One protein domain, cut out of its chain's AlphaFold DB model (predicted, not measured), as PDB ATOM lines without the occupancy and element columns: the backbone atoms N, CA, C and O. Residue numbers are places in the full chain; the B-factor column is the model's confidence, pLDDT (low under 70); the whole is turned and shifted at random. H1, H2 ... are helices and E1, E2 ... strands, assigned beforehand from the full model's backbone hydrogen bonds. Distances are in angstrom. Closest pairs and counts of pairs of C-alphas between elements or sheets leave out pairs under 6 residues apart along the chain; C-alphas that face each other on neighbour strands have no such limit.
ATOM      1  N   SER A  43     -12.115  21.744  39.299       87.31
ATOM      2  CA  SER A  43     -12.032  22.557  40.520       87.31
ATOM      3  C   SER A  43     -11.396  23.943  40.323       87.31
ATOM      4  O   SER A  43     -11.668  24.850  41.106       87.31
ATOM      5  N   GLU A  44     -10.562  24.127  39.293       85.75
ATOM      6  CA  GLU A  44      -9.998  25.431  38.905       85.75
ATOM      7  C   GLU A  44     -10.977  26.236  38.037       85.75
ATOM      8  O   GLU A  44     -11.085  27.454  38.182       85.75
ATOM      9  N   LEU A  45     -11.713  25.565  37.143       81.06
ATOM     10  CA  LEU A  45     -12.704  26.196  36.261       81.06
ATOM     11  C   LEU A  45     -14.008  26.579  36.985       81.06
ATOM     12  O   LEU A  45     -14.679  27.546  36.596       81.06
ATOM     13  N   TYR A  46     -14.374  25.825  38.025       82.50
ATOM     14  CA  TYR A  46     -15.637  25.947  38.751       82.50
ATOM     15  C   TYR A  46     -15.388  25.864  40.260       82.50
ATOM     16  O   TYR A  46     -15.001  24.818  40.772       82.50
ATOM     17  N   SER A  47     -15.651  26.953  40.995       77.62
ATOM     18  CA  SER A  47     -15.364  26.988  42.438       77.62
ATOM     19  C   SER A  47     -16.075  25.849  43.186       77.62
ATOM     20  O   SER A  47     -17.259  25.604  42.907       77.62
ATOM     21  N   PRO A  48     -15.435  25.215  44.183       73.25
ATOM     22  CA  PRO A  48     -16.124  24.325  45.107       73.25
ATOM     23  C   PRO A  48     -17.344  25.010  45.740       73.25
ATOM     24  O   PRO A  48     -17.317  26.203  46.053       73.25
ATOM     25  N   ARG A  49     -18.434  24.253  45.872       78.31
ATOM     26  CA  ARG A  49     -19.672  24.594  46.590       78.31
ATOM     27  C   ARG A  49     -20.258  23.263  47.062       78.31
ATOM     28  O   ARG A  49     -20.344  22.346  46.250       78.31
ATOM     29  N   GLU A  50     -20.609  23.139  48.335       77.69
ATOM     30  CA  GLU A  50     -20.898  21.831  48.946       77.69
ATOM     31  C   GLU A  50     -22.125  21.157  48.321       77.69
ATOM     32  O   GLU A  50     -22.010  20.079  47.737       77.69
ATOM     33  N   ARG A  51     -23.281  21.831  48.371       88.25
ATOM     34  CA  ARG A  51     -24.537  21.407  47.738       88.25
ATOM     35  C   ARG A  51     -25.291  22.625  47.200       88.25
ATOM     36  O   ARG A  51     -25.258  23.689  47.820       88.25
ATOM     37  N   ARG A  52     -25.979  22.501  46.059       90.56
ATOM     38  CA  ARG A  52     -26.816  23.582  45.510       90.56
ATOM     39  C   ARG A  52     -27.994  23.074  44.679       90.56
ATOM     40  O   ARG A  52     -27.805  22.409  43.669       90.56
ATOM     41  N   GLN A  53     -29.207  23.519  45.004       94.00
ATOM     42  CA  GLN A  53     -30.346  23.412  44.090       94.00
ATOM     43  C   GLN A  53     -30.162  24.373  42.903       94.00
ATOM     44  O   GLN A  53     -30.059  25.590  43.087       94.00
ATOM     45  N   LEU A  54     -30.081  23.828  41.687       93.44
ATOM     46  CA  LEU A  54     -29.960  24.600  40.448       93.44
ATOM     47  C   LEU A  54     -31.320  25.061  39.932       93.44
ATOM     48  O   LEU A  54     -31.463  26.222  39.549       93.44
ATOM     49  N   HIS A  55     -32.287  24.144  39.889       96.44
ATOM     50  CA  HIS A  55     -33.596  24.371  39.288       96.44
ATOM     51  C   HIS A  55     -34.647  23.379  39.808       96.44
ATOM     52  O   HIS A  55     -34.297  22.273  40.229       96.44
ATOM     53  N   VAL A  56     -35.920  23.773  39.724       97.00
ATOM     54  CA  VAL A  56     -37.097  22.914  39.917       97.00
ATOM     55  C   VAL A  56     -38.092  23.202  38.793       97.00
ATOM     56  O   VAL A  56     -38.413  24.366  38.564       97.00
ATOM     57  N   SER A  57     -38.571  22.162  38.108       96.94
ATOM     58  CA  SER A  57     -39.536  22.269  37.001       96.94
ATOM     59  C   SER A  57     -40.567  21.144  37.040       96.94
ATOM     60  O   SER A  57     -40.178  19.978  37.100       96.94
ATOM     61  N   GLU A  58     -41.850  21.471  36.903       97.06
ATOM     62  CA  GLU A  58     -42.912  20.492  36.637       97.06
ATOM     63  C   GLU A  58     -43.035  20.228  35.124       97.06
ATOM     64  O   GLU A  58     -42.919  21.149  34.309       97.06
ATOM     65  N   LYS A  59     -43.267  18.971  34.730       96.31
ATOM     66  CA  LYS A  59     -43.491  18.545  33.338       96.31
ATOM     67  C   LYS A  59     -44.662  17.563  33.296       96.31
ATOM     68  O   LYS A  59     -44.623  16.532  33.964       96.31
ATOM     69  N   LEU A  60     -45.691  17.874  32.505       95.06
ATOM     70  CA  LEU A  60     -46.845  16.997  32.291       95.06
ATOM     71  C   LEU A  60     -46.547  15.980  31.178       95.06
ATOM     72  O   LEU A  60     -46.330  16.351  30.021       95.06
ATOM     73  N   PHE A  61     -46.580  14.694  31.513       92.25
ATOM     74  CA  PHE A  61     -46.445  13.589  30.568       92.25
ATOM     75  C   PHE A  61     -47.833  13.154  30.084       92.25
ATOM     76  O   PHE A  61     -48.424  12.201  30.577       92.25
ATOM     77  N   TRP A  62     -48.355  13.869  29.082       86.25
ATOM     78  CA  TRP A  62     -49.715  13.708  28.531       86.25
ATOM     79  C   TRP A  62     -50.124  12.268  28.158       86.25
ATOM     80  O   TRP A  62     -51.311  11.970  28.158       86.25
ATOM     81  N   ARG A  63     -49.171  11.371  27.861       86.00
ATOM     82  CA  ARG A  63     -49.436   9.945  27.581       86.00
ATOM     83  C   ARG A  63     -49.879   9.142  28.803       86.00
ATOM     84  O   ARG A  63     -50.635   8.191  28.648       86.00
ATOM     85  N   SER A  64     -49.376   9.486  29.985       87.88
ATOM     86  CA  SER A  64     -49.689   8.809  31.247       87.88
ATOM     87  C   SER A  64     -50.495   9.682  32.212       87.88
ATOM     88  O   SER A  64     -50.906   9.202  33.263       87.88
ATOM     89  N   ASN A  65     -50.733  10.947  31.845       91.56
ATOM     90  CA  ASN A  65     -51.350  11.995  32.664       91.56
ATOM     91  C   ASN A  65     -50.595  12.295  33.981       91.56
ATOM     92  O   ASN A  65     -51.147  12.842  34.935       91.56
ATOM     93  N   GLU A  66     -49.306  11.951  34.038       93.00
ATOM     94  CA  GLU A  66     -48.458  12.150  35.215       93.00
ATOM     95  C   GLU A  66     -47.776  13.522  35.176       93.00
ATOM     96  O   GLU A  66     -47.187  13.923  34.166       93.00
ATOM     97  N   ARG A  67     -47.826  14.246  36.295       96.38
ATOM     98  CA  ARG A  67     -47.077  15.489  36.510       96.38
ATOM     99  C   ARG A  67     -45.799  15.150  37.257       96.38
ATOM    100  O   ARG A  67     -45.881  14.646  38.370       96.38
ATOM    101  N   ILE A  68     -44.630  15.420  36.683       97.25
ATOM    102  CA  ILE A  68     -43.348  15.114  37.337       97.25
ATOM    103  C   ILE A  68     -42.607  16.409  37.669       97.25
ATOM    104  O   ILE A  68     -42.270  17.187  36.776       97.25
ATOM    105  N   GLU A  69     -42.345  16.624  38.959       97.62
ATOM    106  CA  GLU A  69     -41.443  17.647  39.481       97.62
ATOM    107  C   GLU A  69     -40.002  17.126  39.398       97.62
ATOM    108  O   GLU A  69     -39.600  16.222  40.135       97.62
ATOM    109  N   PHE A  70     -39.208  17.719  38.508       97.81
ATOM    110  CA  PHE A  70     -37.770  17.485  38.425       97.81
ATOM    111  C   PHE A  70     -37.014  18.503  39.276       97.81
ATOM    112  O   PHE A  70     -37.200  19.710  39.092       97.81
ATOM    113  N   ARG A  71     -36.109  18.041  40.148       97.50
ATOM    114  CA  ARG A  71     -35.144  18.908  40.853       97.50
ATOM    115  C   ARG A  71     -33.723  18.589  40.430       97.50
ATOM    116  O   ARG A  71     -33.289  17.445  40.512       97.50
ATOM    117  N   LEU A  72     -32.991  19.621  40.024       97.56
ATOM    118  CA  LEU A  72     -31.587  19.521  39.641       97.56
ATOM    119  C   LEU A  72     -30.725  19.961  40.829       97.56
ATOM    120  O   LEU A  72     -30.741  21.141  41.193       97.56
ATOM    121  N   LEU A  73     -29.981  19.028  41.426       96.56
ATOM    122  CA  LEU A  73     -29.138  19.257  42.604       96.56
ATOM    123  C   LEU A  73     -27.656  19.053  42.261       96.56
ATOM    124  O   LEU A  73     -27.208  17.952  41.951       96.56
ATOM    125  N   GLU A  74     -26.890  20.136  42.314       95.50
ATOM    126  CA  GLU A  74     -25.453  20.178  42.054       95.50
ATOM    127  C   GLU A  74     -24.668  19.836  43.331       95.50
ATOM    128  O   GLU A  74     -24.779  20.529  44.348       95.50
ATOM    129  N   LEU A  75     -23.844  18.789  43.259       94.19
ATOM    130  CA  LEU A  75     -22.999  18.282  44.342       94.19
ATOM    131  C   LEU A  75     -21.524  18.371  43.909       94.19
ATOM    132  O   LEU A  75     -20.891  17.363  43.578       94.19
ATOM    133  N   ARG A  76     -20.960  19.593  43.854       90.25
ATOM    134  CA  ARG A  76     -19.617  19.823  43.265       90.25
ATOM    135  C   ARG A  76     -18.515  19.043  43.976       90.25
ATOM    136  O   ARG A  76     -17.597  18.581  43.308       90.25
ATOM    137  N   ALA A  77     -18.622  18.871  45.294       90.75
ATOM    138  CA  ALA A  77     -17.660  18.110  46.094       90.75
ATOM    139  C   ALA A  77     -17.526  16.641  45.639       90.75
ATOM    140  O   ALA A  77     -16.453  16.059  45.754       90.75
ATOM    141  N   GLN A  78     -18.595  16.068  45.079       92.62
ATOM    142  CA  GLN A  78     -18.643  14.704  44.539       92.62
ATOM    143  C   GLN A  78     -18.610  14.678  43.000       92.62
ATOM    144  O   GLN A  78     -18.711  13.609  42.407       92.62
ATOM    145  N   GLN A  79     -18.478  15.845  42.355       94.62
ATOM    146  CA  GLN A  79     -18.501  16.037  40.898       94.62
ATOM    147  C   GLN A  79     -19.783  15.509  40.214       94.62
ATOM    148  O   GLN A  79     -19.767  15.096  39.054       94.62
ATOM    149  N   LEU A  80     -20.922  15.568  40.917       95.06
ATOM    150  CA  LEU A  80     -22.215  15.063  40.440       95.06
ATOM    151  C   LEU A  80     -23.262  16.165  40.243       95.06
ATOM    152  O   LEU A  80     -23.295  17.174  40.953       95.06
ATOM    153  N   LEU A  81     -24.172  15.908  39.308       96.56
ATOM    154  CA  LEU A  81     -25.485  16.533  39.216       96.56
ATOM    155  C   LEU A  81     -26.536  15.430  39.386       96.56
ATOM    156  O   LEU A  81     -26.613  14.522  38.557       96.56
ATOM    157  N   LEU A  82     -27.336  15.508  40.449       96.62
ATOM    158  CA  LEU A  82     -28.495  14.637  40.634       96.62
ATOM    159  C   LEU A  82     -29.725  15.255  39.969       96.62
ATOM    160  O   LEU A  82     -29.975  16.456  40.111       96.62
ATOM    161  N   VAL A  83     -30.526  14.421  39.311       97.25
ATOM    162  CA  VAL A  83     -31.891  14.761  38.896       97.25
ATOM    163  C   VAL A  83     -32.863  13.930  39.723       97.25
ATOM    164  O   VAL A  83     -33.039  12.737  39.469       97.25
ATOM    165  N   LEU A  84     -33.482  14.558  40.724       96.94
ATOM    166  CA  LEU A  84     -34.599  13.959  41.457       96.94
ATOM    167  C   LEU A  84     -35.860  14.090  40.606       96.94
ATOM    168  O   LEU A  84     -36.060  15.131  39.979       96.94
ATOM    169  N   SER A  85     -36.698  13.057  40.596       97.38
ATOM    170  CA  SER A  85     -37.920  13.010  39.787       97.38
ATOM    171  C   SER A  85     -39.077  12.540  40.664       97.38
ATOM    172  O   SER A  85     -39.121  11.369  41.038       97.38
ATOM    173  N   VAL A  86     -39.990  13.447  41.017       97.06
ATOM    174  CA  VAL A  86     -41.143  13.155  41.885       97.06
ATOM    175  C   VAL A  86     -42.429  13.283  41.077       97.06
ATOM    176  O   VAL A  86     -42.725  14.358  40.558       97.06
ATOM    177  N   ASN A  87     -43.201  12.207  40.972       96.25
ATOM    178  CA  ASN A  87     -44.544  12.237  40.412       96.25
ATOM    179  C   ASN A  87     -45.489  12.919  41.411       96.25
ATOM    180  O   ASN A  87     -45.803  12.378  42.465       96.25
ATOM    181  N   VAL A  88     -45.931  14.127  41.071       96.38
ATOM    182  CA  VAL A  88     -46.843  14.963  41.861       96.38
ATOM    183  C   VAL A  88     -48.257  14.369  41.887       96.38
ATOM    184  O   VAL A  88     -48.986  14.591  42.848       96.38
ATOM    185  N   THR A  89     -48.642  13.587  40.870       93.62
ATOM    186  CA  THR A  89     -49.959  12.935  40.789       93.62
ATOM    187  C   THR A  89     -50.076  11.749  41.754       93.62
ATOM    188  O   THR A  89     -51.106  11.599  42.403       93.62
ATOM    189  N   THR A  90     -49.038  10.911  41.879       93.75
ATOM    190  CA  THR A  90     -49.040   9.715  42.759       93.75
ATOM    191  C   THR A  90     -48.304   9.918  44.093       93.75
ATOM    192  O   THR A  90     -48.381   9.078  44.990       93.75
ATOM    193  N   ASN A  91     -47.599  11.043  44.240       95.31
ATOM    194  CA  ASN A  91     -46.621  11.334  45.293       95.31
ATOM    195  C   ASN A  91     -45.505  10.275  45.430       95.31
ATOM    196  O   ASN A  91     -45.054   9.943  46.530       95.31
ATOM    197  N   GLU A  92     -45.056   9.743  44.295       94.38
ATOM    198  CA  GLU A  92     -43.970   8.767  44.180       94.38
ATOM    199  C   GLU A  92     -42.657   9.452  43.783       94.38
ATOM    200  O   GLU A  92     -42.635  10.354  42.949       94.38
ATOM    201  N   GLU A  93     -41.536   9.015  44.348       94.56
ATOM    202  CA  GLU A  93     -40.194   9.427  43.938       94.56
ATOM    203  C   GLU A  93     -39.527   8.297  43.145       94.56
ATOM    204  O   GLU A  93     -39.384   7.174  43.641       94.56
ATOM    205  N   TYR A  94     -39.109   8.602  41.917       94.81
ATOM    206  CA  TYR A  94     -38.375   7.692  41.035       94.81
ATOM    207  C   TYR A  94     -36.865   7.738  41.307       94.81
ATOM    208  O   TYR A  94     -36.360   8.656  41.959       94.81
ATOM    209  N   ARG A  95     -36.130   6.739  40.800       93.50
ATOM    210  CA  ARG A  95     -34.683   6.601  41.027       93.50
ATOM    211  C   ARG A  95     -33.922   7.849  40.533       93.50
ATOM    212  O   ARG A  95     -34.092   8.223  39.370       93.50
ATOM    213  N   PRO A  96     -33.097   8.507  41.372       95.25
ATOM    214  CA  PRO A  96     -32.330   9.684  40.964       95.25
ATOM    215  C   PRO A  96     -31.363   9.406  39.809       95.25
ATOM    216  O   PRO A  96     -30.574   8.460  39.859       95.25
ATOM    217  N   ILE A  97     -31.349  10.279  38.798       95.25
ATOM    218  CA  ILE A  97     -30.375  10.182  37.700       95.25
ATOM    219  C   ILE A  97     -29.065  10.848  38.142       95.25
ATOM    220  O   ILE A  97     -29.043  12.047  38.423       95.25
ATOM    221  N   CYS A  98     -27.976  10.077  38.190       95.69
ATOM    222  CA  CYS A  98     -26.645  10.544  38.586       95.69
ATOM    223  C   CYS A  98     -25.792  10.904  37.356       95.69
ATOM    224  O   CYS A  98     -25.260  10.017  36.684       95.69
ATOM    225  N   ILE A  99     -25.642  12.201  37.075       95.62
ATOM    226  CA  ILE A  99     -24.892  12.722  35.920       95.62
ATOM    227  C   ILE A  99     -23.501  13.192  36.367       95.62
ATOM    228  O   ILE A  99     -23.374  13.910  37.364       95.62
ATOM    229  N   HIS A 100     -22.457  12.843  35.614       95.31
ATOM    230  CA  HIS A 100     -21.089  13.291  35.871       95.31
ATOM    231  C   HIS A 100     -20.906  14.763  35.450       95.31
ATOM    232  O   HIS A 100     -20.827  15.095  34.262       95.31
ATOM    233  N   ALA A 101     -20.857  15.673  36.429       94.94
ATOM    234  CA  ALA A 101     -20.897  17.116  36.187       94.94
ATOM    235  C   ALA A 101     -19.712  17.664  35.355       94.94
ATOM    236  O   ALA A 101     -19.966  18.512  34.499       94.94
ATOM    237  N   PRO A 102     -18.455  17.190  35.508       94.25
ATOM    238  CA  PRO A 102     -17.343  17.629  34.665       94.25
ATOM    239  C   PRO A 102     -17.565  17.352  33.178       94.25
ATOM    240  O   PRO A 102     -17.356  18.248  32.362       94.25
ATOM    241  N   LEU A 103     -18.053  16.154  32.831       93.69
ATOM    242  CA  LEU A 103     -18.326  15.780  31.439       93.69
ATOM    243  C   LEU A 103     -19.519  16.559  30.881       93.69
ATOM    244  O   LEU A 103     -19.434  17.096  29.780       93.69
ATOM    245  N   LEU A 104     -20.590  16.733  31.664       95.06
ATOM    246  CA  LEU A 104     -21.711  17.595  31.276       95.06
ATOM    247  C   LEU A 104     -21.250  19.037  30.991       95.06
ATOM    248  O   LEU A 104     -21.694  19.658  30.026       95.06
ATOM    249  N   TYR A 105     -20.353  19.583  31.814       94.94
ATOM    250  CA  TYR A 105     -19.885  20.964  31.669       94.94
ATOM    251  C   TYR A 105     -18.919  21.094  30.481       94.94
ATOM    252  O   TYR A 105     -18.999  22.074  29.740       94.94
ATOM    253  N   GLN A 106     -18.083  20.080  30.241       93.94
ATOM    254  CA  GLN A 106     -17.246  19.945  29.047       93.94
ATOM    255  C   GLN A 106     -18.086  19.886  27.760       93.94
ATOM    256  O   GLN A 106     -17.815  20.641  26.828       93.94
ATOM    257  N   VAL A 107     -19.146  19.068  27.724       94.12
ATOM    258  CA  VAL A 107     -20.094  18.980  26.596       94.12
ATOM    259  C   VAL A 107     -20.726  20.344  26.294       94.12
ATOM    260  O   VAL A 107     -20.777  20.757  25.136       94.12
ATOM    261  N   LEU A 108     -21.179  21.076  27.317       95.19
ATOM    262  CA  LEU A 108     -21.842  22.374  27.139       95.19
ATOM    263  C   LEU A 108     -20.882  23.486  26.690       95.19
ATOM    264  O   LEU A 108     -21.235  24.277  25.812       95.19
ATOM    265  N   GLU A 109     -19.668  23.525  27.238       95.19
ATOM    266  CA  GLU A 109     -18.598  24.425  26.792       95.19
ATOM    267  C   GLU A 109     -18.167  24.123  25.350       95.19
ATOM    268  O   GLU A 109     -18.142  25.029  24.517       95.19
ATOM    269  N   ASN A 110     -17.920  22.856  25.004       94.44
ATOM    270  CA  ASN A 110     -17.554  22.464  23.641       94.44
ATOM    271  C   ASN A 110     -18.672  22.768  22.638       94.44
ATOM    272  O   ASN A 110     -18.404  23.371  21.595       94.44
ATOM    273  N   LYS A 111     -19.935  22.486  22.988       94.31
ATOM    274  CA  LYS A 111     -21.110  22.871  22.188       94.31
ATOM    275  C   LYS A 111     -21.196  24.389  21.984       94.31
ATOM    276  O   LYS A 111     -21.557  24.832  20.895       94.31
ATOM    277  N   LYS A 112     -20.842  25.201  22.990       95.19
ATOM    278  CA  LYS A 112     -20.778  26.672  22.867       95.19
ATOM    279  C   LYS A 112     -19.601  27.142  22.003       95.19
ATOM    280  O   LYS A 112     -19.724  28.163  21.331       95.19
ATOM    281  N   GLN A 113     -18.488  26.408  22.017       93.81
ATOM    282  CA  GLN A 113     -17.267  26.690  21.249       93.81
ATOM    283  C   GLN A 113     -17.284  26.121  19.816       93.81
ATOM    284  O   GLN A 113     -16.377  26.423  19.044       93.81
ATOM    285  N   GLY A 114     -18.279  25.304  19.448       94.25
ATOM    286  CA  GLY A 114     -18.308  24.590  18.163       94.25
ATOM    287  C   GLY A 114     -17.277  23.455  18.058       94.25
ATOM    288  O   GLY A 114     -16.925  23.048  16.953       94.25
ATOM    289  N   LYS A 115     -16.771  22.966  19.197       94.25
ATOM    290  CA  LYS A 115     -15.794  21.872  19.305       94.25
ATOM    291  C   LYS A 115     -16.511  20.520  19.490       94.25
ATOM    292  O   LYS A 115     -17.589  20.499  20.089       94.25
ATOM    293  N   PRO A 116     -15.932  19.386  19.049       90.25
ATOM    294  CA  PRO A 116     -16.464  18.066  19.385       90.25
ATOM    295  C   PRO A 116     -16.381  17.811  20.898       90.25
ATOM    296  O   PRO A 116     -15.445  18.271  21.559       90.25
ATOM    297  N   PHE A 117     -17.359  17.080  21.440       87.50
ATOM    298  CA  PHE A 117     -17.576  16.895  22.881       87.50
ATOM    299  C   PHE A 117     -16.339  16.388  23.644       87.50
ATOM    300  O   PHE A 117     -16.091  16.827  24.767       87.50
ATOM    301  N   SER A 118     -15.540  15.525  23.012       88.88
ATOM    302  CA  SER A 118     -14.333  14.897  23.559       88.88
ATOM    303  C   SER A 118     -13.129  15.840  23.692       88.88
ATOM    304  O   SER A 118     -12.146  15.485  24.342       88.88
ATOM    305  N   THR A 119     -13.185  17.050  23.124       91.12
ATOM    306  CA  THR A 119     -12.099  18.040  23.252       91.12
ATOM    307  C   THR A 119     -11.959  18.480  24.706       91.12
ATOM    308  O   THR A 119     -12.960  18.747  25.371       91.12
ATOM    309  N   VAL A 120     -10.740  18.619  25.222       90.50
ATOM    310  CA  VAL A 120     -10.547  19.174  26.569       90.50
ATOM    311  C   VAL A 120     -10.794  20.690  26.548       90.50
ATOM    312  O   VAL A 120     -10.344  21.394  25.641       90.50
ATOM    313  N   VAL A 121     -11.515  21.212  27.544       89.56
ATOM    314  CA  VAL A 121     -11.834  22.646  27.646       89.56
ATOM    315  C   VAL A 121     -10.647  23.403  28.244       89.56
ATOM    316  O   VAL A 121     -10.539  23.597  29.449       89.56
ATOM    317  N   GLU A 122      -9.751  23.858  27.370       87.31
ATOM    318  CA  GLU A 122      -8.578  24.681  27.716       87.31
ATOM    319  C   GLU A 122      -8.966  26.019  28.364       87.31
ATOM    320  O   GLU A 122      -8.247  26.562  29.202       87.31
ATOM    321  N   LYS A 123     -10.107  26.579  27.939       88.31
ATOM    322  CA  LYS A 123     -10.618  27.871  28.388       88.31
ATOM    323  C   LYS A 123     -12.142  27.860  28.433       88.31
ATOM    324  O   LYS A 123     -12.800  27.510  27.457       88.31
ATOM    325  N   ARG A 124     -12.669  28.307  29.569       88.44
ATOM    326  CA  ARG A 124     -14.092  28.514  29.842       88.44
ATOM    327  C   ARG A 124     -14.653  29.703  29.049       88.44
ATOM    328  O   ARG A 124     -14.010  30.757  28.995       88.44
ATOM    329  N   VAL A 125     -15.846  29.551  28.477       89.75
ATOM    330  CA  VAL A 125     -16.566  30.579  27.701       89.75
ATOM    331  C   VAL A 125     -17.917  30.937  28.331       89.75
ATOM    332  O   VAL A 125     -18.337  32.087  28.214       89.75
ATOM    333  N   LEU A 126     -18.580  30.013  29.037       90.88
ATOM    334  CA  LEU A 126     -19.881  30.229  29.681       90.88
ATOM    335  C   LEU A 126     -19.735  30.761  31.115       90.88
ATOM    336  O   LEU A 126     -19.120  30.133  31.986       90.88
ATOM    337  N   GLY A 127     -20.382  31.889  31.409       91.00
ATOM    338  CA  GLY A 127     -20.459  32.441  32.763       91.00
ATOM    339  C   GLY A 127     -21.205  31.530  33.751       91.00
ATOM    340  O   GLY A 127     -22.008  30.683  33.368       91.00
ATOM    341  N   ASP A 128     -20.995  31.728  35.059       88.50
ATOM    342  CA  ASP A 128     -21.616  30.912  36.129       88.50
ATOM    343  C   ASP A 128     -23.157  31.020  36.164       88.50
ATOM    344  O   ASP A 128     -23.810  30.265  36.879       88.50
ATOM    345  N   GLY A 129     -23.761  31.965  35.435       90.69
ATOM    346  CA  GLY A 129     -25.204  32.024  35.163       90.69
ATOM    347  C   GLY A 129     -25.604  31.258  33.899       90.69
ATOM    348  O   GLY A 129     -26.486  30.406  33.955       90.69
ATOM    349  N   GLU A 130     -24.919  31.525  32.787       94.38
ATOM    350  CA  GLU A 130     -25.190  30.931  31.471       94.38
ATOM    351  C   GLU A 130     -25.041  29.409  31.489       94.38
ATOM    352  O   GLU A 130     -25.901  28.701  30.973       94.38
ATOM    353  N   LEU A 131     -23.996  28.896  32.147       91.81
ATOM    354  CA  LEU A 131     -23.770  27.459  32.275       91.81
ATOM    355  C   LEU A 131     -24.891  26.770  33.067       91.81
ATOM    356  O   LEU A 131     -25.314  25.686  32.689       91.81
ATOM    357  N   ARG A 132     -25.435  27.406  34.117       92.81
ATOM    358  CA  ARG A 132     -26.571  26.846  34.873       92.81
ATOM    359  C   ARG A 132     -27.852  26.798  34.039       92.81
ATOM    360  O   ARG A 132     -28.557  25.795  34.099       92.81
ATOM    361  N   ALA A 133     -28.119  27.830  33.236       95.12
ATOM    362  CA  ALA A 133     -29.238  27.826  32.294       95.12
ATOM    363  C   ALA A 133     -29.062  26.742  31.212       95.12
ATOM    364  O   ALA A 133     -29.982  25.970  30.960       95.12
ATOM    365  N   ALA A 134     -27.857  26.615  30.645       96.00
ATOM    366  CA  ALA A 134     -27.539  25.593  29.648       96.00
ATOM    367  C   ALA A 134     -27.636  24.160  30.212       96.00
ATOM    368  O   ALA A 134     -28.143  23.274  29.530       96.00
ATOM    369  N   VAL A 135     -27.212  23.934  31.464       95.88
ATOM    370  CA  VAL A 135     -27.391  22.662  32.194       95.88
ATOM    371  C   VAL A 135     -28.874  22.327  32.350       95.88
ATOM    372  O   VAL A 135     -29.287  21.222  32.000       95.88
ATOM    373  N   GLN A 136     -29.675  23.278  32.836       95.75
ATOM    374  CA  GLN A 136     -31.121  23.118  33.003       95.75
ATOM    375  C   GLN A 136     -31.798  22.755  31.670       95.75
ATOM    376  O   GLN A 136     -32.508  21.753  31.594       95.75
ATOM    377  N   GLU A 137     -31.553  23.535  30.616       95.69
ATOM    378  CA  GLU A 137     -32.131  23.323  29.285       95.69
ATOM    379  C   GLU A 137     -31.710  21.968  28.690       95.69
ATOM    380  O   GLU A 137     -32.551  21.200  28.211       95.69
ATOM    381  N   PHE A 138     -30.418  21.630  28.757       95.00
ATOM    382  CA  PHE A 138     -29.869  20.392  28.201       95.00
ATOM    383  C   PHE A 138     -30.428  19.140  28.881       95.00
ATOM    384  O   PHE A 138     -30.767  18.179  28.187       95.00
ATOM    385  N   VAL A 139     -30.544  19.160  30.213       95.69
ATOM    386  CA  VAL A 139     -31.075  18.043  31.005       95.69
ATOM    387  C   VAL A 139     -32.585  17.911  30.798       95.69
ATOM    388  O   VAL A 139     -33.043  16.852  30.378       95.69
ATOM    389  N   LEU A 140     -33.377  18.969  31.001       95.19
ATOM    390  CA  LEU A 140     -34.847  18.874  30.954       95.19
ATOM    391  C   LEU A 140     -35.415  18.578  29.554       95.19
ATOM    392  O   LEU A 140     -36.487  17.971  29.438       95.19
ATOM    393  N   SER A 141     -34.687  18.955  28.496       94.50
ATOM    394  CA  SER A 141     -34.998  18.546  27.118       94.50
ATOM    395  C   SER A 141     -34.716  17.061  26.846       94.50
ATOM    396  O   SER A 141     -35.338  16.495  25.952       94.50
ATOM    397  N   ARG A 142     -33.835  16.420  27.630       93.06
ATOM    398  CA  ARG A 142     -33.469  14.996  27.508       93.06
ATOM    399  C   ARG A 142     -34.176  14.078  28.495       93.06
ATOM    400  O   ARG A 142     -34.319  12.906  28.172       93.06
ATOM    401  N   VAL A 143     -34.623  14.552  29.662       94.19
ATOM    402  CA  VAL A 143     -35.335  13.677  30.608       94.19
ATOM    403  C   VAL A 143     -36.682  13.246  30.023       94.19
ATOM    404  O   VAL A 143     -37.577  14.072  29.774       94.19
ATOM    405  N   LYS A 144     -36.811  11.934  29.836       93.88
ATOM    406  CA  LYS A 144     -38.023  11.205  29.470       93.88
ATOM    407  C   LYS A 144     -38.457  10.324  30.642       93.88
ATOM    408  O   LYS A 144     -37.642   9.880  31.446       93.88
ATOM    409  N   LEU A 145     -39.751  10.053  30.705       93.06
ATOM    410  CA  LEU A 145     -40.304   8.954  31.485       93.06
ATOM    411  C   LEU A 145     -40.310   7.704  30.594       93.06
ATOM    412  O   LEU A 145     -40.594   7.826  29.400       93.06
ATOM    413  N   MET A 146     -40.001   6.527  31.138       88.44
ATOM    414  CA  MET A 146     -40.249   5.276  30.414       88.44
ATOM    415  C   MET A 146     -41.759   5.069  30.237       88.44
ATOM    416  O   MET A 146     -42.504   5.060  31.218       88.44
ATOM    417  N   ASP A 147     -42.209   4.875  28.989       81.50
ATOM    418  CA  ASP A 147     -43.544   4.326  28.725       81.50
ATOM    419  C   ASP A 147     -43.683   2.989  29.492       81.50
ATOM    420  O   ASP A 147     -42.693   2.276  29.689       81.50
ATOM    421  N   LYS A 148     -44.892   2.664  29.981       70.50
ATOM    422  CA  LYS A 148     -45.101   1.507  30.875       70.50
ATOM    423  C   LYS A 148     -44.558   0.224  30.209       70.50
ATOM    424  O   LYS A 148     -44.945  -0.038  29.068       70.50
ATOM    425  N   PRO A 149     -43.705  -0.569  30.887       65.56
ATOM    426  CA  PRO A 149     -43.185  -1.810  30.320       65.56
ATOM    427  C   PRO A 149     -44.326  -2.774  29.948       65.56
ATOM    428  O   PRO A 149     -45.400  -2.712  30.562       65.56
ATOM    429  N   PRO A 150     -44.124  -3.636  28.933       61.56
ATOM    430  CA  PRO A 150     -45.155  -4.552  28.455       61.56
ATOM    431  C   PRO A 150     -45.615  -5.498  29.577       61.56
ATOM    432  O   PRO A 150     -44.804  -5.856  30.435       61.56
ATOM    433  N   PRO A 151     -46.894  -5.917  29.584       64.44
ATOM    434  CA  PRO A 151     -47.484  -6.678  30.690       64.44
ATOM    435  C   PRO A 151     -46.811  -8.036  30.937       64.44
ATOM    436  O   PRO A 151     -46.879  -8.549  32.048       64.44
ATOM    437  N   ASP A 152     -46.125  -8.586  29.932       68.69
ATOM    438  CA  ASP A 152     -45.422  -9.872  30.001       68.69
ATOM    439  C   ASP A 152     -44.056  -9.784  30.716       68.69
ATOM    440  O   ASP A 152     -43.388 -10.798  30.934       68.69
ATOM    441  N   ALA A 153     -43.614  -8.581  31.105       58.78
ATOM    442  CA  ALA A 153     -42.445  -8.400  31.957       58.78
ATOM    443  C   ALA A 153     -42.788  -8.793  33.408       58.78
ATOM    444  O   ALA A 153     -43.244  -7.971  34.193       58.78
ATOM    445  N   VAL A 154     -42.546 -10.060  33.767       51.56
ATOM    446  CA  VAL A 154     -42.915 -10.667  35.070       51.56
ATOM    447  C   VAL A 154     -42.201 -10.038  36.288       51.56
ATOM    448  O   VAL A 154     -42.610 -10.245  37.429       51.56
ATOM    449  N   ALA A 155     -41.150  -9.242  36.081       52.50
ATOM    450  CA  ALA A 155     -40.558  -8.424  37.139       52.50
ATOM    451  C   ALA A 155     -41.390  -7.155  37.391       52.50
ATOM    452  O   ALA A 155     -41.962  -6.592  36.461       52.50
ATOM    453  N   VAL A 156     -41.384  -6.635  38.625       54.72
ATOM    454  CA  VAL A 156     -41.940  -5.306  38.945       54.72
ATOM    455  C   VAL A 156     -41.051  -4.233  38.307       54.72
ATOM    456  O   VAL A 156     -40.175  -3.650  38.939       54.72
ATOM    457  N   ALA A 157     -41.237  -4.023  37.007       57.41
ATOM    458  CA  ALA A 157     -40.478  -3.082  36.208       57.41
ATOM    459  C   ALA A 157     -41.000  -1.664  36.483       57.41
ATOM    460  O   ALA A 157     -41.934  -1.170  35.847       57.41
ATOM    461  N   GLU A 158     -40.415  -1.053  37.510       66.62
ATOM    462  CA  GLU A 158     -40.670   0.313  37.960       66.62
ATOM    463  C   GLU A 158     -40.719   1.306  36.788       66.62
ATOM    464  O   GLU A 158     -39.870   1.286  35.891       66.62
ATOM    465  N   ARG A 159     -41.663   2.255  36.829       78.25
ATOM    466  CA  ARG A 159     -41.567   3.446  35.978       78.25
ATOM    467  C   ARG A 159     -40.342   4.243  36.420       78.25
ATOM    468  O   ARG A 159     -40.294   4.728  37.544       78.25
ATOM    469  N   GLN A 160     -39.362   4.385  35.535       87.31
ATOM    470  CA  GLN A 160     -38.145   5.145  35.805       87.31
ATOM    471  C   GLN A 160     -38.034   6.339  34.852       87.31
ATOM    472  O   GLN A 160     -38.426   6.284  33.682       87.31
ATOM    473  N   CYS A 161     -37.506   7.448  35.369       90.81
ATOM    474  CA  CYS A 161     -37.081   8.573  34.544       90.81
ATOM    475  C   CYS A 161     -35.663   8.305  34.038       90.81
ATOM    476  O   CYS A 161     -34.790   7.900  34.803       90.81
ATOM    477  N   PHE A 162     -35.429   8.558  32.755       91.94
ATOM    478  CA  PHE A 162     -34.149   8.344  32.091       91.94
ATOM    479  C   PHE A 162     -33.808   9.547  31.210       91.94
ATOM    480  O   PHE A 162     -34.677  10.344  30.853       91.94
ATOM    481  N   LEU A 163     -32.533   9.710  30.866       88.25
ATOM    482  CA  LEU A 163     -32.128  10.672  29.846       88.25
ATOM    483  C   LEU A 163     -32.222   9.995  28.470       88.25
ATOM    484  O   LEU A 163     -31.945   8.809  28.324       88.25
ATOM    485  N   ASP A 164     -32.610  10.742  27.445       87.62
ATOM    486  CA  ASP A 164     -32.761  10.196  26.099       87.62
ATOM    487  C   ASP A 164     -31.410   9.840  25.451       87.62
ATOM    488  O   ASP A 164     -30.518  10.688  25.370       87.62
ATOM    489  N   LYS A 165     -31.281   8.620  24.906       77.00
ATOM    490  CA  LYS A 165     -30.073   8.134  24.196       77.00
ATOM    491  C   LYS A 165     -29.858   8.772  22.809       77.00
ATOM    492  O   LYS A 165     -29.031   8.313  22.027       77.00
ATOM    493  N   SER A 166     -30.576   9.841  22.470       60.69
ATOM    494  CA  SER A 166     -30.610  10.458  21.136       60.69
ATOM    495  C   SER A 166     -29.361  11.293  20.780       60.69
ATOM    496  O   SER A 166     -29.474  12.286  20.059       60.69
ATOM    497  N   PHE A 167     -28.193  10.963  21.339       53.78
ATOM    498  CA  PHE A 167     -26.943  11.715  21.172       53.78
ATOM    499  C   PHE A 167     -25.697  10.804  21.124       53.78
ATOM    500  O   PHE A 167     -24.640  11.150  21.636       53.78
ATOM    501  N   GLY A 168     -25.837   9.630  20.496       62.03
ATOM    502  CA  GLY A 168     -24.737   8.695  20.233       62.03
ATOM    503  C   GLY A 168     -24.098   8.091  21.489       62.03
ATOM    504  O   GLY A 168     -24.668   8.125  22.582       62.03
ATOM    505  N   ASP A 169     -22.886   7.565  21.317       62.94
ATOM    506  CA  ASP A 169     -22.110   6.883  22.367       62.94
ATOM    507  C   ASP A 169     -21.712   7.821  23.528       62.94
ATOM    508  O   ASP A 169     -21.332   7.363  24.605       62.94
ATOM    509  N   GLU A 170     -21.855   9.142  23.347       68.00
ATOM    510  CA  GLU A 170     -21.654  10.165  24.384       68.00
ATOM    511  C   GLU A 170     -22.499   9.880  25.639       68.00
ATOM    512  O   GLU A 170     -22.078  10.170  26.763       68.00
ATOM    513  N   TYR A 171     -23.686   9.292  25.453       67.56
ATOM    514  CA  TYR A 171     -24.674   9.069  26.505       67.56
ATOM    515  C   TYR A 171     -24.145   8.231  27.676       67.56
ATOM    516  O   TYR A 171     -24.245   8.651  28.832       67.56
ATOM    517  N   ASP A 172     -23.574   7.059  27.390       71.81
ATOM    518  CA  ASP A 172     -23.153   6.110  28.428       71.81
ATOM    519  C   ASP A 172     -21.904   6.608  29.193       71.81
ATOM    520  O   ASP A 172     -21.593   6.098  30.266       71.81
ATOM    521  N   THR A 173     -21.245   7.671  28.703       79.69
ATOM    522  CA  THR A 173     -20.168   8.389  29.415       79.69
ATOM    523  C   THR A 173     -20.669   9.496  30.352       79.69
ATOM    524  O   THR A 173     -19.960   9.882  31.280       79.69
ATOM    525  N   LEU A 174     -21.879  10.032  30.131       86.31
ATOM    526  CA  LEU A 174     -22.444  11.114  30.952       86.31
ATOM    527  C   LEU A 174     -23.075  10.607  32.253       86.31
ATOM    528  O   LEU A 174     -23.126  11.350  33.239       86.31
ATOM    529  N   LEU A 175     -23.555   9.363  32.267       87.50
ATOM    530  CA  LEU A 175     -23.969   8.691  33.495       87.50
ATOM    531  C   LEU A 175     -22.739   8.282  34.309       87.50
ATOM    532  O   LEU A 175     -21.728   7.850  33.756       87.50
ATOM    533  N   ALA A 176     -22.830   8.395  35.635       79.81
ATOM    534  CA  ALA A 176     -21.771   7.911  36.517       79.81
ATOM    535  C   ALA A 176     -21.556   6.398  36.308       79.81
ATOM    536  O   ALA A 176     -22.462   5.600  36.552       79.81
ATOM    537  N   THR A 177     -20.364   6.027  35.839       78.25
ATOM    538  CA  THR A 177     -19.944   4.651  35.552       78.25
ATOM    539  C   THR A 177     -18.795   4.243  36.494       78.25
ATOM    540  O   THR A 177     -17.819   4.987  36.599       78.25
ATOM    541  N   PRO A 178     -18.874   3.089  37.191       81.44
ATOM    542  CA  PRO A 178     -20.025   2.184  37.273       81.44
ATOM    543  C   PRO A 178     -21.256   2.859  37.914       81.44
ATOM    544  O   PRO A 178     -21.097   3.817  38.677       81.44
ATOM    545  N   PRO A 179     -22.480   2.380  37.616       83.44
ATOM    546  CA  PRO A 179     -23.687   2.881  38.264       83.44
ATOM    547  C   PRO A 179     -23.584   2.682  39.780       83.44
ATOM    548  O   PRO A 179     -23.251   1.594  40.249       83.44
ATOM    549  N   ARG A 180     -23.860   3.747  40.541       87.75
ATOM    550  CA  ARG A 180     -23.774   3.740  42.008       87.75
ATOM    551  C   ARG A 180     -24.766   2.760  42.627       87.75
ATOM    552  O   ARG A 180     -25.879   2.597  42.123       87.75
ATOM    553  N   SER A 181     -24.374   2.157  43.746       90.25
ATOM    554  CA  SER A 181     -25.270   1.326  44.550       90.25
ATOM    555  C   SER A 181     -26.397   2.161  45.167       90.25
ATOM    556  O   SER A 181     -26.226   3.345  45.463       90.25
ATOM    557  N   ASP A 182     -27.554   1.549  45.423       87.88
ATOM    558  CA  ASP A 182     -28.691   2.269  46.015       87.88
ATOM    559  C   ASP A 182     -28.390   2.792  47.427       87.88
ATOM    560  O   ASP A 182     -28.897   3.844  47.810       87.88
ATOM    561  N   ALA A 183     -27.483   2.139  48.163       90.81
ATOM    562  CA  ALA A 183     -26.963   2.634  49.437       90.81
ATOM    563  C   ALA A 183     -26.181   3.954  49.282       90.81
ATOM    564  O   ALA A 183     -26.383   4.883  50.065       90.81
ATOM    565  N   GLU A 184     -25.336   4.084  48.251       92.81
ATOM    566  CA  GLU A 184     -24.677   5.359  47.930       92.81
ATOM    567  C   GLU A 184     -25.684   6.422  47.498       92.81
ATOM    568  O   GLU A 184     -25.556   7.575  47.903       92.81
ATOM    569  N   VAL A 185     -26.685   6.065  46.684       90.88
ATOM    570  CA  VAL A 185     -27.713   7.022  46.250       90.88
ATOM    571  C   VAL A 185     -28.511   7.522  47.457       90.88
ATOM    572  O   VAL A 185     -28.697   8.727  47.592       90.88
ATOM    573  N   VAL A 186     -28.898   6.646  48.391       92.06
ATOM    574  CA  VAL A 186     -29.528   7.045  49.663       92.06
ATOM    575  C   VAL A 186     -28.608   7.951  50.492       92.06
ATOM    576  O   VAL A 186     -29.072   8.978  50.979       92.06
ATOM    577  N   ALA A 187     -27.309   7.652  50.595       94.06
ATOM    578  CA  ALA A 187     -26.350   8.508  51.305       94.06
ATOM    579  C   ALA A 187     -26.124   9.878  50.624       94.06
ATOM    580  O   ALA A 187     -25.870  10.876  51.298       94.06
ATOM    581  N   LEU A 188     -26.251   9.961  49.295       93.56
ATOM    582  CA  LEU A 188     -26.248  11.229  48.550       93.56
ATOM    583  C   LEU A 188     -27.556  12.023  48.731       93.56
ATOM    584  O   LEU A 188     -27.535  13.251  48.615       93.56
ATOM    585  N   LEU A 189     -28.671  11.345  49.032       92.88
ATOM    586  CA  LEU A 189     -29.956  11.959  49.379       92.88
ATOM    587  C   LEU A 189     -30.070  12.384  50.851       92.88
ATOM    588  O   LEU A 189     -31.001  13.116  51.187       92.88
ATOM    589  N   ASP A 190     -29.167  11.947  51.730       93.56
ATOM    590  CA  ASP A 190     -29.265  12.266  53.154       93.56
ATOM    591  C   ASP A 190     -29.168  13.781  53.408       93.56
ATOM    592  O   ASP A 190     -28.341  14.482  52.814       93.56
ATOM    593  N   GLY A 191     -30.046  14.299  54.267       90.50
ATOM    594  CA  GLY A 191     -30.226  15.732  54.508       90.50
ATOM    595  C   GLY A 191     -30.916  16.523  53.381       90.50
ATOM    596  O   GLY A 191     -30.794  17.748  53.361       90.50
ATOM    597  N   LEU A 192     -31.609  15.879  52.431       91.00
ATOM    598  CA  LEU A 192     -32.436  16.551  51.411       91.00
ATOM    599  C   LEU A 192     -33.942  16.326  51.634       91.00
ATOM    600  O   LEU A 192     -34.385  15.237  51.990       91.00
ATOM    601  N   GLU A 193     -34.752  17.358  51.372       90.75
ATOM    602  CA  GLU A 193     -36.215  17.320  51.526       90.75
ATOM    603  C   GLU A 193     -36.896  16.451  50.451       90.75
ATOM    604  O   GLU A 193     -37.246  16.910  49.356       90.75
ATOM    605  N   ARG A 194     -37.120  15.175  50.768       91.12
ATOM    606  CA  ARG A 194     -37.894  14.243  49.933       91.12
ATOM    607  C   ARG A 194     -39.389  14.572  50.055       91.12
ATOM    608  O   ARG A 194     -39.906  14.638  51.165       91.12
ATOM    609  N   LYS A 195     -40.089  14.788  48.930       90.44
ATOM    610  CA  LYS A 195     -41.550  15.062  48.927       90.44
ATOM    611  C   LYS A 195     -42.415  13.802  48.773       90.44
ATOM    612  O   LYS A 195     -43.533  13.788  49.276       90.44
ATOM    613  N   GLY A 196     -41.903  12.782  48.081       89.88
ATOM    614  CA  GLY A 196     -42.643  11.571  47.717       89.88
ATOM    615  C   GLY A 196     -42.100  10.290  48.348       89.88
ATOM    616  O   GLY A 196     -41.033  10.281  48.967       89.88
ATOM    617  N   LYS A 197     -42.840   9.193  48.173       90.94
ATOM    618  CA  LYS A 197     -42.438   7.842  48.587       90.94
ATOM    619  C   LYS A 197     -41.478   7.238  47.550       90.94
ATOM    620  O   LYS A 197     -41.877   7.150  46.391       90.94
ATOM    621  N   PRO A 198     -40.260   6.792  47.904       90.50
ATOM    622  CA  PRO A 198     -39.393   6.099  46.954       90.50
ATOM    623  C   PRO A 198     -40.008   4.780  46.489       90.50
ATOM    624  O   PRO A 198     -40.270   3.905  47.309       90.50
ATOM    625  N   VAL A 199     -40.187   4.635  45.175       89.50
ATOM    626  CA  VAL A 199     -40.651   3.381  44.543       89.50
ATOM    627  C   VAL A 199     -39.476   2.475  44.152       89.50
ATOM    628  O   VAL A 199     -39.633   1.267  44.078       89.50
TER     629      VAL A 199
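What this domain is: This is residues 43 to 199 of the 723 residues of an uncharacterized protein of Saprolegnia diclina (strain VS20) (UniProt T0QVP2). A twisted sheet of four long strands, E1 to E4, runs through the domain, with H2 packed over one face and the short H4 crossing over the opposite face. H1 turns off from the last residue of E4 and, with its residues 104 to 108, packs about perpendicular on residues 131 to 135 of H2, and the small hairpin of E5 and E6 packs by E6 on E3 and E4, while residues 150 to 156 of its loop stick out. The printed part has 157 residues with six named strands and four named helices, in the order E1 E2 E3 E4 H1 H2 E5 E6 H3 H4. The large sheet has the order E1 - E2 - E3 - E4 and the small one E5 - E6, both antiparallel, and the class is mixed, helices and strands. The whole is compact, with a radius of gyration of the C-alphas of 16.3 A and spans of 49 by 34 by 29 A.

Where its parts are: After residues 43 to 51, E1 covers residues 52 to 61, 26.6 A long, and begins at C-alpha 52 at (-26.816, 23.582, 45.510). E2 follows at residues 66 to 75, 27.7 A, E3 at residues 80 to 87, 22.5 A, and E4 at residues 92 to 100, 24.8 A. H1, residues 101 to 113, is 18.1 A long and begins at C-alpha 101 at (-20.897, 17.116, 36.187). H2, residues 130 to 142, is 18.4 A long. The three-residue strands E5, residues 143 to 145, and E6, residues 161 to 163, measure 6.9 A and 7.1 A. H3, residues 170 to 174, is 6.7 A long, and H4, residues 182 to 189, is 10.3 A long and ends at C-alpha 189 at (-29.956, 11.959, 49.379).

How they stand to each other: E1 to E4 form a meander, each strand the antiparallel neighbour of the one before, with E1 and E4 as edge strands. In the hairpin E1 and E2, at 162 degrees, N 54 and O 72 are 2.8 A apart. In the hairpin E2 and E3, at 160 degrees, N 71 and O 84 are 2.9 A apart; in the hairpin E3 and E4, at 161 degrees, N 83 and O 97 are 2.9 A apart. H1 and H2 on one face of this sheet make two layers with it, helices on one face of a sheet. H2 has a height over the sheet of 9.3 A and lies over E2 and, only just, over E1, with 3 of its C-alphas; it runs slantwise to the strands, at 38 degrees to E2 on the local plane. The closest C-alphas of E1 and H2 are those of His 55 and Gln 136, 6.9 A apart. H1, with residues 104 to 108 alone, touches H2 about perpendicular at 76 degrees, closest at the C-alphas of Leu 108 and Ala 134, 7.0 A. H1 and H3 only just touch, with 3 pairs of C-alphas within 8 A, closest at Leu 103 and Leu 174, 6.2 A; H3 only grazes the sheet with residues 173 to 174. H4, on the opposite face to H2, has a height over the sheet of 9.7 A, lies over E4 and, only just, over E3, with 3 of its C-alphas, and runs across the strands at 89 degrees to E4 on the local plane. The closest C-alphas of E4 and H4 are those of Pro 96 and Val 185, 7.5 A apart. In the hairpin E5 and E6, at 141 degrees, N 144 and O 162 are 2.8 A apart. The closest C-alphas of E4 and E6 are those of Tyr 94 and Cys 161, 6.7 A apart. In H1, H3 and H4 every O i to N i+4 pair is within hydrogen-bond range, and in H2 8 of 9 are.

The domain as a whole: The C-alphas of Lys 123 and Asp 152, the two farthest apart, are 51.4 A from each other. The printed part has no cut. The links H1 to H2, 16 residues, and E5 to E6, 15 residues, are long, and residues 150 to 156 of the latter stand free. Residues 197 to 198 make a short parallel pairing with residues 92 to 93 of E4. The mean pLDDT of the printed part is 88.2, and residues 149 to 158 and 166 to 171 are under 70.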